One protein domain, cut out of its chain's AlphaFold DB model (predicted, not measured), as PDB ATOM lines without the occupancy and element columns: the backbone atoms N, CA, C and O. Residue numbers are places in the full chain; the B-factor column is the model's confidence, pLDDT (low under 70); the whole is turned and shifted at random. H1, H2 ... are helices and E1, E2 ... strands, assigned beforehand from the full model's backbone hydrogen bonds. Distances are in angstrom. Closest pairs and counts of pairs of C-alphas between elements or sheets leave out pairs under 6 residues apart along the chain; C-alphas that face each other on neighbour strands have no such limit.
ATOM      1  N   PRO A 126      33.634  36.458 -25.399       96.44
ATOM      2  CA  PRO A 126      33.971  35.718 -26.613       96.44
ATOM      3  C   PRO A 126      33.034  34.538 -26.877       96.44
ATOM      4  O   PRO A 126      32.731  34.265 -28.030       96.44
ATOM      5  N   LYS A 127      32.548  33.864 -25.824       95.50
ATOM      6  CA  LYS A 127      31.589  32.763 -25.970       95.50
ATOM      7  C   LYS A 127      30.248  33.281 -26.463       95.50
ATOM      8  O   LYS A 127      29.784  32.831 -27.498       95.50
ATOM      9  N   VAL A 128      29.670  34.264 -25.770       96.62
ATOM     10  CA  VAL A 128      28.383  34.860 -26.173       96.62
ATOM     11  C   VAL A 128      28.464  35.412 -27.598       96.62
ATOM     12  O   VAL A 128      27.563  35.181 -28.394       96.62
ATOM     13  N   LYS A 129      29.579  36.070 -27.939       97.06
ATOM     14  CA  LYS A 129      29.844  36.586 -29.279       97.06
ATOM     15  C   LYS A 129      29.839  35.485 -30.343       97.06
ATOM     16  O   LYS A 129      29.185  35.663 -31.357       97.06
ATOM     17  N   ALA A 130      30.520  34.365 -30.103       96.12
ATOM     18  CA  ALA A 130      30.591  33.273 -31.071       96.12
ATOM     19  C   ALA A 130      29.203  32.699 -31.406       96.12
ATOM     20  O   ALA A 130      28.883  32.543 -32.578       96.12
ATOM     21  N   TYR A 131      28.361  32.448 -30.397       95.25
ATOM     22  CA  TYR A 131      26.997  31.952 -30.628       95.25
ATOM     23  C   TYR A 131      26.085  33.003 -31.267       95.25
ATOM     24  O   TYR A 131      25.231  32.658 -32.076       95.25
ATOM     25  N   LEU A 132      26.265  34.283 -30.921       95.56
ATOM     26  CA  LEU A 132      25.534  35.378 -31.554       95.56
ATOM     27  C   LEU A 132      25.869  35.481 -33.048       95.56
ATOM     28  O   LEU A 132      24.953  35.557 -33.857       95.56
ATOM     29  N   GLU A 133      27.154  35.456 -33.408       95.44
ATOM     30  CA  GLU A 133      27.603  35.538 -34.806       95.44
ATOM     31  C   GLU A 133      27.153  34.315 -35.615       95.44
ATOM     32  O   GLU A 133      26.628  34.488 -36.711       95.44
ATOM     33  N   ALA A 134      27.282  33.104 -35.063       93.25
ATOM     34  CA  ALA A 134      26.828  31.877 -35.721       93.25
ATOM     35  C   ALA A 134      25.308  31.872 -35.959       93.25
ATOM     36  O   ALA A 134      24.840  31.476 -37.025       93.25
ATOM     37  N   TRP A 135      24.525  32.373 -34.998       91.12
ATOM     38  CA  TRP A 135      23.079  32.500 -35.168       91.12
ATOM     39  C   TRP A 135      22.697  33.580 -36.193       91.12
ATOM     40  O   TRP A 135      21.817  33.352 -37.015       91.12
ATOM     41  N   GLU A 136      23.374  34.733 -36.206       91.31
ATOM     42  CA  GLU A 136      23.135  35.773 -37.222       91.31
ATOM     43  C   GLU A 136      23.561  35.347 -38.635       91.31
ATOM     44  O   GLU A 136      23.008  35.847 -39.615       91.31
ATOM     45  N   ALA A 137      24.521  34.428 -38.738       92.06
ATOM     46  CA  ALA A 137      24.964  33.817 -39.986       92.06
ATOM     47  C   ALA A 137      24.093  32.626 -40.433       92.06
ATOM     48  O   ALA A 137      24.421  31.998 -41.439       92.06
ATOM     49  N   ASP A 138      23.002  32.331 -39.715       88.12
ATOM     50  CA  ASP A 138      22.091  31.211 -39.995       88.12
ATOM     51  C   ASP A 138      22.792  29.833 -39.973       88.12
ATOM     52  O   ASP A 138      22.343  28.867 -40.586       88.12
ATOM     53  N   GLU A 139      23.906  29.702 -39.235       87.38
ATOM     54  CA  GLU A 139      24.673  28.444 -39.145       87.38
ATOM     55  C   GLU A 139      23.901  27.339 -38.412       87.38
ATOM     56  O   GLU A 139      24.168  26.152 -38.602       87.38
ATOM     57  N   TYR A 140      22.924  27.722 -37.588       84.44
ATOM     58  CA  TYR A 140      22.030  26.798 -36.895       84.44
ATOM     59  C   TYR A 140      20.721  26.539 -37.666       84.44
ATOM     60  O   TYR A 140      19.881  25.779 -37.185       84.44
ATOM     61  N   GLY A 141      20.528  27.148 -38.843       83.50
ATOM     62  CA  GLY A 141      19.266  27.117 -39.588       83.50
ATOM     63  C   GLY A 141      18.082  27.575 -38.729       83.50
ATOM     64  O   GLY A 141      18.187  28.503 -37.933       83.50
ATOM     65  N   ASN A 142      16.967  26.844 -38.791       78.44
ATOM     66  CA  ASN A 142      15.715  27.206 -38.106       78.44
ATOM     67  C   ASN A 142      15.750  27.045 -36.566       78.44
ATOM     68  O   ASN A 142      14.714  27.110 -35.896       78.44
ATOM     69  N   VAL A 143      16.914  26.788 -35.963       79.75
ATOM     70  CA  VAL A 143      17.041  26.673 -34.506       79.75
ATOM     71  C   VAL A 143      16.699  28.008 -33.853       79.75
ATOM     72  O   VAL A 143      17.381  29.016 -34.024       79.75
ATOM     73  N   GLY A 144      15.650  27.994 -33.036       71.75
ATOM     74  CA  GLY A 144      15.234  29.169 -32.280       71.75
ATOM     75  C   GLY A 144      14.196  30.050 -32.976       71.75
ATOM     76  O   GLY A 144      13.699  30.967 -32.328       71.75
ATOM     77  N   GLU A 145      13.819  29.760 -34.226       73.94
ATOM     78  CA  GLU A 145      12.834  30.550 -34.986       73.94
ATOM     79  C   GLU A 145      11.481  30.656 -34.252       73.94
ATOM     80  O   GLU A 145      10.887  31.732 -34.178       73.94
ATOM     81  N   ASP A 146      11.066  29.580 -33.576       77.56
ATOM     82  CA  ASP A 146       9.824  29.521 -32.791       77.56
ATOM     83  C   ASP A 146       9.994  29.907 -31.307       77.56
ATOM     84  O   ASP A 146       9.035  29.900 -30.524       77.56
ATOM     85  N   ILE A 147      11.214  30.236 -30.866       83.50
ATOM     86  CA  ILE A 147      11.490  30.466 -29.447       83.50
ATOM     87  C   ILE A 147      11.114  31.891 -29.050       83.50
ATOM     88  O   ILE A 147      11.797  32.880 -29.330       83.50
ATOM     89  N   LYS A 148      10.036  31.992 -28.271       83.75
ATOM     90  CA  LYS A 148       9.598  33.256 -27.679       83.75
ATOM     91  C   LYS A 148      10.709  33.884 -26.826       83.75
ATOM     92  O   LYS A 148      11.261  33.254 -25.917       83.75
ATOM     93  N   GLY A 149      10.979  35.164 -27.082       84.12
ATOM     94  CA  GLY A 149      11.957  35.961 -26.335       84.12
ATOM     95  C   GLY A 149      13.411  35.768 -26.775       84.12
ATOM     96  O   GLY A 149      14.308  36.221 -26.064       84.12
ATOM     97  N   LEU A 150      13.659  35.111 -27.914       88.62
ATOM     98  CA  LEU A 150      15.006  34.998 -28.476       88.62
ATOM     99  C   LEU A 150      15.551  36.357 -28.953       88.62
ATOM    100  O   LEU A 150      16.720  36.655 -28.721       88.62
ATOM    101  N   GLU A 151      14.703  37.220 -29.519       89.50
ATOM    102  CA  GLU A 151      15.117  38.569 -29.943       89.50
ATOM    103  C   GLU A 151      15.513  39.455 -28.745       89.50
ATOM    104  O   GLU A 151      16.535  40.135 -28.798       89.50
ATOM    105  N   ASP A 152      14.799  39.374 -27.613       92.69
ATOM    106  CA  ASP A 152      15.217  40.044 -26.367       92.69
ATOM    107  C   ASP A 152      16.606  39.545 -25.909       92.69
ATOM    108  O   ASP A 152      17.443  40.320 -25.438       92.69
ATOM    109  N   ALA A 153      16.864  38.236 -26.039       94.81
ATOM    110  CA  ALA A 153      18.145  37.634 -25.673       94.81
ATOM    111  C   ALA A 153      19.277  38.115 -26.594       94.81
ATOM    112  O   ALA A 153      20.375  38.413 -26.121       94.81
ATOM    113  N   LYS A 154      19.000  38.248 -27.897       94.88
ATOM    114  CA  LYS A 154      19.915  38.845 -28.878       94.88
ATOM    115  C   LYS A 154      20.257  40.285 -28.527       94.88
ATOM    116  O   LYS A 154      21.429  40.654 -28.586       94.88
ATOM    117  N   GLU A 155      19.263  41.098 -28.178       95.69
ATOM    118  CA  GLU A 155      19.483  42.499 -27.810       95.69
ATOM    119  C   GLU A 155      20.454  42.601 -26.625       95.69
ATOM    120  O   GLU A 155      21.447  43.336 -26.680       95.69
ATOM    121  N   PHE A 156      20.235  41.780 -25.592       97.00
ATOM    122  CA  PHE A 156      21.173  41.673 -24.479       97.00
ATOM    123  C   PHE A 156      22.557  41.192 -24.933       97.00
ATOM    124  O   PHE A 156      23.558  41.778 -24.515       97.00
ATOM    125  N   ALA A 157      22.642  40.154 -25.773       97.12
ATOM    126  CA  ALA A 157      23.910  39.597 -26.244       97.12
ATOM    127  C   ALA A 157      24.750  40.652 -26.978       97.12
ATOM    128  O   ALA A 157      25.925  40.831 -26.648       97.12
ATOM    129  N   LYS A 158      24.133  41.407 -27.899       96.75
ATOM    130  CA  LYS A 158      24.768  42.525 -28.616       96.75
ATOM    131  C   LYS A 158      25.316  43.563 -27.648       96.75
ATOM    132  O   LYS A 158      26.517  43.835 -27.636       96.75
ATOM    133  N   MET A 159      24.457  44.066 -26.760       96.06
ATOM    134  CA  MET A 159      24.856  45.040 -25.744       96.06
ATOM    135  C   MET A 159      25.999  44.510 -24.867       96.06
ATOM    136  O   MET A 159      26.959  45.232 -24.595       96.06
ATOM    137  N   TYR A 160      25.935  43.247 -24.439       96.81
ATOM    138  CA  TYR A 160      26.929  42.641 -23.557       96.81
ATOM    139  C   TYR A 160      28.298  42.482 -24.233       96.81
ATOM    140  O   TYR A 160      29.332  42.749 -23.604       96.81
ATOM    141  N   VAL A 161      28.310  42.069 -25.502       96.44
ATOM    142  CA  VAL A 161      29.526  41.930 -26.314       96.44
ATOM    143  C   VAL A 161      30.182  43.295 -26.534       96.44
ATOM    144  O   VAL A 161      31.384  43.429 -26.285       96.44
ATOM    145  N   ASP A 162      29.390  44.317 -26.866       95.56
ATOM    146  CA  ASP A 162      29.868  45.683 -27.126       95.56
ATOM    147  C   ASP A 162      30.206  46.472 -25.852       95.56
ATOM    148  O   ASP A 162      30.851  47.528 -25.889       95.56
ATOM    149  N   LEU A 163      29.806  45.964 -24.683       93.69
ATOM    150  CA  LEU A 163      30.049  46.619 -23.408       93.69
ATOM    151  C   LEU A 163      31.557  46.847 -23.196       93.69
ATOM    152  O   LEU A 163      32.368  45.925 -23.271       93.69
ATOM    153  N   GLY A 164      31.972  48.064 -22.848       91.06
ATOM    154  CA  GLY A 164      33.387  48.347 -22.572       91.06
ATOM    155  C   GLY A 164      33.941  47.536 -21.387       91.06
ATOM    156  O   GLY A 164      33.226  47.252 -20.429       91.06
ATOM    157  N   ALA A 165      35.239  47.208 -21.390       85.81
ATOM    158  CA  ALA A 165      35.873  46.330 -20.385       85.81
ATOM    159  C   ALA A 165      35.736  46.790 -18.915       85.81
ATOM    160  O   ALA A 165      35.856  45.980 -18.000       85.81
ATOM    161  N   ARG A 166      35.501  48.087 -18.674       84.31
ATOM    162  CA  ARG A 166      35.310  48.661 -17.328       84.31
ATOM    163  C   ARG A 166      33.846  48.934 -16.979       84.31
ATOM    164  O   ARG A 166      33.564  49.304 -15.841       84.31
ATOM    165  N   LYS A 167      32.929  48.795 -17.940       88.75
ATOM    166  CA  LYS A 167      31.498  49.008 -17.717       88.75
ATOM    167  C   LYS A 167      30.878  47.741 -17.129       88.75
ATOM    168  O   LYS A 167      31.303  46.627 -17.427       88.75
ATOM    169  N   ARG A 168      29.890  47.927 -16.255       90.31
ATOM    170  CA  ARG A 168      29.166  46.851 -15.563       90.31
ATOM    171  C   ARG A 168      27.711  46.843 -16.013       90.31
ATOM    172  O   ARG A 168      27.162  47.910 -16.279       90.31
ATOM    173  N   LEU A 169      27.089  45.664 -16.017       93.25
ATOM    174  CA  LEU A 169      25.673  45.502 -16.363       93.25
ATOM    175  C   LEU A 169      24.768  46.353 -15.464       93.25
ATOM    176  O   LEU A 169      23.982  47.132 -15.984       93.25
ATOM    177  N   GLY A 170      24.978  46.322 -14.143       88.69
ATOM    178  CA  GLY A 170      24.210  47.131 -13.184       88.69
ATOM    179  C   GLY A 170      24.363  48.650 -13.334       88.69
ATOM    180  O   GLY A 170      23.597  49.403 -12.749       88.69
ATOM    181  N   ASN A 171      25.329  49.118 -14.135       87.25
ATOM    182  CA  ASN A 171      25.524  50.541 -14.436       87.25
ATOM    183  C   ASN A 171      25.130  50.882 -15.884       87.25
ATOM    184  O   ASN A 171      25.410  51.984 -16.351       87.25
ATOM    185  N   THR A 172      24.536  49.934 -16.610       90.94
ATOM    186  CA  THR A 172      24.123  50.102 -18.004       90.94
ATOM    187  C   THR A 172      22.606  50.007 -18.059       90.94
ATOM    188  O   THR A 172      22.036  48.964 -17.753       90.94
ATOM    189  N   LEU A 173      21.962  51.120 -18.399       91.50
ATOM    190  CA  LEU A 173      20.513  51.211 -18.562       91.50
ATOM    191  C   LEU A 173      20.030  50.366 -19.740       91.50
ATOM    192  O   LEU A 173      20.709  50.299 -20.764       91.50
ATOM    193  N   VAL A 174      18.845  49.772 -19.588       91.50
ATOM    194  CA  VAL A 174      18.100  49.208 -20.722       91.50
ATOM    195  C   VAL A 174      17.527  50.341 -21.571       91.50
ATOM    196  O   VAL A 174      17.687  50.350 -22.783       91.50
ATOM    197  N   ASP A 175      16.917  51.328 -20.916       89.38
ATOM    198  CA  ASP A 175      16.312  52.496 -21.551       89.38
ATOM    199  C   ASP A 175      17.018  53.762 -21.049       89.38
ATOM    200  O   ASP A 175      16.901  54.136 -19.879       89.38
ATOM    201  N   MET A 176      17.792  54.407 -21.928       85.50
ATOM    202  CA  MET A 176      18.552  55.614 -21.586       85.50
ATOM    203  C   MET A 176      17.648  56.809 -21.253       85.50
ATOM    204  O   MET A 176      18.090  57.710 -20.544       85.50
ATOM    205  N   GLU A 177      16.394  56.806 -21.716       86.25
ATOM    206  CA  GLU A 177      15.413  57.860 -21.435       86.25
ATOM    207  C   GLU A 177      14.768  57.698 -20.053       86.25
ATOM    208  O   GLU A 177      14.140  58.626 -19.540       86.25
ATOM    209  N   LYS A 178      14.960  56.540 -19.403       86.62
ATOM    210  CA  LYS A 178      14.441  56.246 -18.061       86.62
ATOM    211  C   LYS A 178      15.577  55.964 -17.075       86.62
ATOM    212  O   LYS A 178      15.808  54.809 -16.720       86.62
ATOM    213  N   PRO A 179      16.238  56.998 -16.517       83.94
ATOM    214  CA  PRO A 179      17.301  56.829 -15.522       83.94
ATOM    215  C   PRO A 179      16.886  56.087 -14.243       83.94
ATOM    216  O   PRO A 179      17.732  55.487 -13.584       83.94
ATOM    217  N   GLY A 180      15.603  56.106 -13.874       83.31
ATOM    218  CA  GLY A 180      15.054  55.300 -12.770       83.31
ATOM    219  C   GLY A 180      14.637  53.881 -13.171       83.31
ATOM    220  O   GLY A 180      14.194  53.115 -12.325       83.31
ATOM    221  N   GLY A 181      14.738  53.541 -14.457       90.00
ATOM    222  CA  GLY A 181      14.329  52.257 -15.012       90.00
ATOM    223  C   GLY A 181      15.338  51.142 -14.766       90.00
ATOM    224  O   GLY A 181      16.313  51.291 -14.035       90.00
ATOM    225  N   GLU A 182      15.092  50.002 -15.398       93.81
ATOM    226  CA  GLU A 182      15.913  48.807 -15.240       93.81
ATOM    227  C   GLU A 182      17.312  48.976 -15.849       93.81
ATOM    228  O   GLU A 182      17.509  49.590 -16.902       93.81
ATOM    229  N   ASP A 183      18.298  48.369 -15.196       94.88
ATOM    230  CA  ASP A 183      19.585  48.062 -15.814       94.88
ATOM    231  C   ASP A 183      19.605  46.644 -16.397       94.88
ATOM    232  O   ASP A 183      18.740  45.800 -16.138       94.88
ATOM    233  N   TRP A 184      20.636  46.366 -17.186       95.56
ATOM    234  CA  TRP A 184      20.790  45.064 -17.819       95.56
ATOM    235  C   TRP A 184      21.085  43.919 -16.838       95.56
ATOM    236  O   TRP A 184      20.852  42.765 -17.190       95.56
ATOM    237  N   GLU A 185      21.568  44.187 -15.615       95.44
ATOM    238  CA  GLU A 185      21.779  43.135 -14.607       95.44
ATOM    239  C   GLU A 185      20.433  42.623 -14.085       95.44
ATOM    240  O   GLU A 185      20.209  41.411 -14.076       95.44
ATOM    241  N   ILE A 186      19.519  43.524 -13.707       95.88
ATOM    242  CA  ILE A 186      18.189  43.129 -13.225       95.88
ATOM    243  C   ILE A 186      17.300  42.592 -14.351       95.88
ATOM    244  O   ILE A 186      16.606  41.598 -14.135       95.88
ATOM    245  N   ARG A 187      17.369  43.170 -15.561       96.50
ATOM    246  CA  ARG A 187      16.633  42.659 -16.730       96.50
ATOM    247  C   ARG A 187      17.023  41.216 -17.036       96.50
ATOM    248  O   ARG A 187      16.149  40.359 -17.130       96.50
ATOM    249  N   ARG A 188      18.330  40.942 -17.129       96.69
ATOM    250  CA  ARG A 188      18.856  39.586 -17.328       96.69
ATOM    251  C   ARG A 188      18.401  38.646 -16.217       96.69
ATOM    252  O   ARG A 188      17.966  37.539 -16.501       96.69
ATOM    253  N   TYR A 189      18.523  39.073 -14.960       96.44
ATOM    254  CA  TYR A 189      18.153  38.246 -13.815       96.44
ATOM    255  C   TYR A 189      16.677  37.829 -13.856       96.44
ATOM    256  O   TYR A 189      16.393  36.641 -13.760       96.44
ATOM    257  N   LYS A 190      15.755  38.781 -14.069       95.81
ATOM    258  CA  LYS A 190      14.315  38.499 -14.187       95.81
ATOM    259  C   LYS A 190      14.037  37.490 -15.302       95.81
ATOM    260  O   LYS A 190      13.405  36.475 -15.056       95.81
ATOM    261  N   ARG A 191      14.610  37.714 -16.490       95.19
ATOM    262  CA  ARG A 191      14.432  36.818 -17.642       95.19
ATOM    263  C   ARG A 191      14.957  35.408 -17.392       95.19
ATOM    264  O   ARG A 191      14.293  34.450 -17.758       95.19
ATOM    265  N   LEU A 192      16.117  35.267 -16.754       95.12
ATOM    266  CA  LEU A 192      16.646  33.947 -16.408       95.12
ATOM    267  C   LEU A 192      15.804  33.252 -15.334       95.12
ATOM    268  O   LEU A 192      15.610  32.048 -15.429       95.12
ATOM    269  N   CYS A 193      15.258  33.984 -14.361       94.25
ATOM    270  CA  CYS A 193      14.306  33.410 -13.410       94.25
ATOM    271  C   CYS A 193      13.010  32.939 -14.081       94.25
ATOM    272  O   CYS A 193      12.492  31.904 -13.681       94.25
ATOM    273  N   ASP A 194      12.513  33.675 -15.082       93.19
ATOM    274  CA  ASP A 194      11.296  33.319 -15.824       93.19
ATOM    275  C   ASP A 194      11.493  32.075 -16.705       93.19
ATOM    276  O   ASP A 194      10.548  31.329 -16.942       93.19
ATOM    277  N   ILE A 195      12.705  31.884 -17.240       91.88
ATOM    278  CA  ILE A 195      13.017  30.793 -18.174       91.88
ATOM    279  C   ILE A 195      13.457  29.523 -17.441       91.88
ATOM    280  O   ILE A 195      13.141  28.424 -17.881       91.88
ATOM    281  N   VAL A 196      14.248  29.661 -16.377       91.56
ATOM    282  CA  VAL A 196      14.875  28.530 -15.688       91.56
ATOM    283  C   VAL A 196      14.046  28.205 -14.456       91.56
ATOM    284  O   VAL A 196      13.999  29.021 -13.533       91.56
ATOM    285  N   GLU A 197      13.451  27.019 -14.378       87.62
ATOM    286  CA  GLU A 197      12.734  26.602 -13.167       87.62
ATOM    287  C   GLU A 197      13.723  26.361 -12.012       87.62
ATOM    288  O   GLU A 197      14.937  26.244 -12.211       87.62
ATOM    289  N   GLU A 198      13.243  26.415 -10.770       77.44
ATOM    290  CA  GLU A 198      14.112  26.430  -9.584       77.44
ATOM    291  C   GLU A 198      14.894  25.119  -9.402       77.44
ATOM    292  O   GLU A 198      16.075  25.169  -9.062       77.44
ATOM    293  N   ASP A 199      14.276  23.994  -9.767       75.25
ATOM    294  CA  ASP A 199      14.807  22.637  -9.602       75.25
ATOM    295  C   ASP A 199      15.079  21.928 -10.943       75.25
ATOM    296  O   ASP A 199      15.129  20.701 -11.004       75.25
ATOM    297  N   SER A 200      15.241  22.677 -12.041       74.44
ATOM    298  CA  SER A 200      15.528  22.067 -13.344       74.44
ATOM    299  C   SER A 200      16.931  21.453 -13.367       74.44
ATOM    300  O   SER A 200      17.941  22.166 -13.395       74.44
ATOM    301  N   GLU A 201      16.997  20.125 -13.422       77.75
ATOM    302  CA  GLU A 201      18.173  19.400 -13.898       77.75
ATOM    303  C   GLU A 201      18.110  19.337 -15.426       77.75
ATOM    304  O   GLU A 201      17.083  18.969 -15.981       77.75
ATOM    305  N   TRP A 202      19.186  19.758 -16.095       80.12
ATOM    306  CA  TRP A 202      19.241  19.815 -17.556       80.12
ATOM    307  C   TRP A 202      20.102  18.680 -18.087       80.12
ATOM    308  O   TRP A 202      21.299  18.607 -17.771       80.12
ATOM    309  N   ASP A 203      19.522  17.852 -18.947       77.31
ATOM    310  CA  ASP A 203      20.254  16.803 -19.643       77.31
ATOM    311  C   ASP A 203      20.963  17.343 -20.894       77.31
ATOM    312  O   ASP A 203      20.576  18.336 -21.510       77.31
ATOM    313  N   VAL A 204      22.043  16.672 -21.313       72.88
ATOM    314  CA  VAL A 204      22.855  17.113 -22.466       72.88
ATOM    315  C   VAL A 204      22.015  17.216 -23.746       72.88
ATOM    316  O   VAL A 204      22.212  18.154 -24.512       72.88
ATOM    317  N   GLY A 205      21.067  16.299 -23.960       73.31
ATOM    318  CA  GLY A 205      20.193  16.299 -25.140       73.31
ATOM    319  C   GLY A 205      19.127  17.398 -25.143       73.31
ATOM    320  O   GLY A 205      18.600  17.728 -26.199       73.31
ATOM    321  N   GLU A 206      18.830  17.997 -23.988       81.00
ATOM    322  CA  GLU A 206      17.928  19.154 -23.892       81.00
ATOM    323  C   GLU A 206      18.657  20.451 -24.262       81.00
ATOM    324  O   GLU A 206      18.051  21.423 -24.719       81.00
ATOM    325  N   LEU A 207      19.981  20.459 -24.091       87.12
ATOM    326  CA  LEU A 207      20.827  21.615 -24.352       87.12
ATOM    327  C   LEU A 207      21.428  21.605 -25.758       87.12
ATOM    328  O   LEU A 207      21.535  22.654 -26.387       87.12
ATOM    329  N   TRP A 208      21.799  20.438 -26.278       90.38
ATOM    330  CA  TRP A 208      22.525  20.319 -27.542       90.38
ATOM    331  C   TRP A 208      21.775  19.442 -28.537       90.38
ATOM    332  O   TRP A 208      21.440  18.300 -28.234       90.38
ATOM    333  N   ILE A 209      21.602  19.960 -29.752       88.19
ATOM    334  CA  ILE A 209      21.219  19.150 -30.914       88.19
ATOM    335  C   ILE A 209      22.420  18.292 -31.328       88.19
ATOM    336  O   ILE A 209      22.285  17.087 -31.525       88.19
ATOM    337  N   ASP A 210      23.607  18.907 -31.384       85.62
ATOM    338  CA  ASP A 210      24.882  18.213 -31.548       85.62
ATOM    339  C   ASP A 210      25.943  18.828 -30.618       85.62
ATOM    340  O   ASP A 210      26.376  19.969 -30.789       85.62
ATOM    341  N   GLU A 211      26.380  18.066 -29.612       85.06
ATOM    342  CA  GLU A 211      27.393  18.513 -28.645       85.06
ATOM    343  C   GLU A 211      28.795  18.649 -29.278       85.06
ATOM    344  O   GLU A 211      29.598  19.478 -28.841       85.06
ATOM    345  N   ARG A 212      29.117  17.846 -30.303       84.25
ATOM    346  CA  ARG A 212      30.434  17.858 -30.964       84.25
ATOM    347  C   ARG A 212      30.574  19.064 -31.873       84.25
ATOM    348  O   ARG A 212      31.622  19.710 -31.857       84.25
ATOM    349  N   GLU A 213      29.519  19.367 -32.617       84.44
ATOM    350  CA  GLU A 213      29.450  20.537 -33.494       84.44
ATOM    351  C   GLU A 213      29.050  21.813 -32.735       84.44
ATOM    352  O   GLU A 213      29.131  22.906 -33.285       84.44
ATOM    353  N   ARG A 214      28.711  21.691 -31.440       87.88
ATOM    354  CA  ARG A 214      28.257  22.788 -30.566       87.88
ATOM    355  C   ARG A 214      27.028  23.502 -31.118       87.88
ATOM    356  O   ARG A 214      26.934  24.726 -31.052       87.88
ATOM    357  N   ILE A 215      26.085  22.720 -31.625       89.94
ATOM    358  CA  ILE A 215      24.793  23.204 -32.097       89.94
ATOM    359  C   ILE A 215      23.821  23.128 -30.911       89.94
ATOM    360  O   ILE A 215      23.444  22.019 -30.507       89.94
ATOM    361  N   PRO A 216      23.456  24.267 -30.296       92.94
ATOM    362  CA  PRO A 216      22.535  24.280 -29.167       92.94
ATOM    363  C   PRO A 216      21.096  24.022 -29.634       92.94
ATOM    364  O   PRO A 216      20.751  24.251 -30.791       92.94
ATOM    365  N   THR A 217      20.227  23.595 -28.721       92.56
ATOM    366  CA  THR A 217      18.777  23.695 -28.929       92.56
ATOM    367  C   THR A 217      18.345  25.162 -28.911       92.56
ATOM    368  O   THR A 217      19.067  26.033 -28.421       92.56
ATOM    369  N   GLY A 218      17.145  25.470 -29.411       92.00
ATOM    370  CA  GLY A 218      16.638  26.847 -29.395       92.00
ATOM    371  C   GLY A 218      16.521  27.424 -27.975       92.00
ATOM    372  O   GLY A 218      16.808  28.602 -27.747       92.00
ATOM    373  N   GLU A 219      16.162  26.590 -26.997       91.44
ATOM    374  CA  GLU A 219      16.115  26.992 -25.590       91.44
ATOM    375  C   GLU A 219      17.506  27.274 -25.034       91.44
ATOM    376  O   GLU A 219      17.717  28.299 -24.378       91.44
ATOM    377  N   HIS A 220      18.477  26.413 -25.341       93.31
ATOM    378  CA  HIS A 220      19.843  26.613 -24.886       93.31
ATOM    379  C   HIS A 220      20.495  27.828 -25.537       93.31
ATOM    380  O   HIS A 220      21.138  28.614 -24.842       93.31
ATOM    381  N   LEU A 221      20.250  28.051 -26.830       94.56
ATOM    382  CA  LEU A 221      20.679  29.256 -27.531       94.56
ATOM    383  C   LEU A 221      20.134  30.510 -26.836       94.56
ATOM    384  O   LEU A 221      20.902  31.424 -26.540       94.56
ATOM    385  N   ARG A 222      18.842  30.533 -26.479       95.00
ATOM    386  CA  ARG A 222      18.242  31.644 -25.720       95.00
ATOM    387  C   ARG A 222      18.973  31.892 -24.396       95.00
ATOM    388  O   ARG A 222      19.249  33.045 -24.064       95.00
ATOM    389  N   LEU A 223      19.305  30.840 -23.645       95.31
ATOM    390  CA  LEU A 223      20.056  30.960 -22.388       95.31
ATOM    391  C   LEU A 223      21.470  31.520 -22.621       95.31
ATOM    392  O   LEU A 223      21.885  32.456 -21.928       95.31
ATOM    393  N   ILE A 224      22.177  30.992 -23.627       95.69
ATOM    394  CA  ILE A 224      23.529  31.426 -23.999       95.69
ATOM    395  C   ILE A 224      23.534  32.899 -24.392       95.69
ATOM    396  O   ILE A 224      24.419  33.638 -23.954       95.69
ATOM    397  N   LEU A 225      22.546  33.337 -25.176       96.50
ATOM    398  CA  LEU A 225      22.408  34.734 -25.572       96.50
ATOM    399  C   LEU A 225      22.138  35.626 -24.356       96.50
ATOM    400  O   LEU A 225      22.785  36.658 -24.240       96.50
ATOM    401  N   TRP A 226      21.364  35.173 -23.359       97.50
ATOM    402  CA  TRP A 226      21.282  35.811 -22.030       97.50
ATOM    403  C   TRP A 226      22.576  35.724 -21.192       97.50
ATOM    404  O   TRP A 226      22.628  36.152 -20.031       97.50
ATOM    405  N   GLY A 227      23.660  35.199 -21.758       96.31
ATOM    406  CA  GLY A 227      24.967  35.103 -21.128       96.31
ATOM    407  C   GLY A 227      24.992  34.099 -19.983       96.31
ATOM    408  O   GLY A 227      25.708  34.321 -19.005       96.31
TER     409      GLY A 227
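This is residues 126 to 227 of the 234 residues of an uncharacterized protein of Elsinoe australis (UniProt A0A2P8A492). Three helices, H1, H2 and the short H5, make the core, with H5 touching both of the others; H3 runs nearby, close to H2 and H5 without clearly touching them. Near one end of the longest axis is a small head of H4, E1 and the turn that brings residues 215 to 216 back beside E1, near the other the long loop of residues 163 to 183, while residues 197 to 203 stick out. The printed part has 102 residues, with five named helices and one named strand in the order H1, H2, H3, H4, E1, H5; of the 51 residues in named elements helices hold 48, and the class is mostly helix. The whole is compact, with a radius of gyration of the C-alphas of 14.4 A, and spans 42 by 32 by 25 A.

H1 is residues 126 to 136, 15.2 A long, and begins at C-alpha 126 at (33.971, 35.718, -26.613). H2, residues 150 to 162, is the longest helix by residues and measures 18.4 A. H3 is residues 184 to 195, 16.3 A long, with C-alpha 184 at (20.790, 45.064, -17.819). H4 is residues 204 to 207, 5.3 A, and E1 is residues 208 to 210, 5.1 A. H5, residues 218 to 225, is 10.5 A long and ends at C-alpha 225 at (22.408, 34.734, -25.572).

H5 is the hub and touches H1, H2 and H4. H5 and H2 run the same way at a shallow tilt of 25 degrees, their closest C-alphas, those of Leu 225 and Ala 157, 5.1 A apart. H1 touches H5 at a steep tilt of 47 degrees, opposite ways, closest at the C-alphas of Val 128 and Leu 225, 6.0 A. H1 also touches H2, opposite ways at a steep tilt of 46 degrees, closest at the C-alphas of Lys 129 and Val 161, 6.1 A. H3 is close to but not clearly touching H5, opposite ways at a shallow tilt of 20 degrees, the closest C-alphas being those of Leu 192 and Leu 223, 7.5 A apart. H3 is likewise close to but not clearly touching H2, with the C-alphas of Trp 184 and Phe 156 closest at 7.5 A. H4 and H5 only just touch, with 3 pairs of C-alphas within 8 A, the closest being Leu 207 and His 220 at 5.1 A. E1 pairs with no named strand, but its residues 208 to 210 pair antiparallel with residues 215 to 216. H1 and H3 are apart. In H1, H2, H3 and H5 every O i to N i+4 pair is within hydrogen-bond range; H4 is too short for such a pair.

The two C-alphas farthest apart are those of Gly 180 and Arg 212, 44.4 A. The printed part has no cut. The links H1 to H2, 13 residues, and H2 to H3, 21 residues, are long. Mean pLDDT of the printed part is 89.6 and no printed residue is under 70; H4 has a mean of 79.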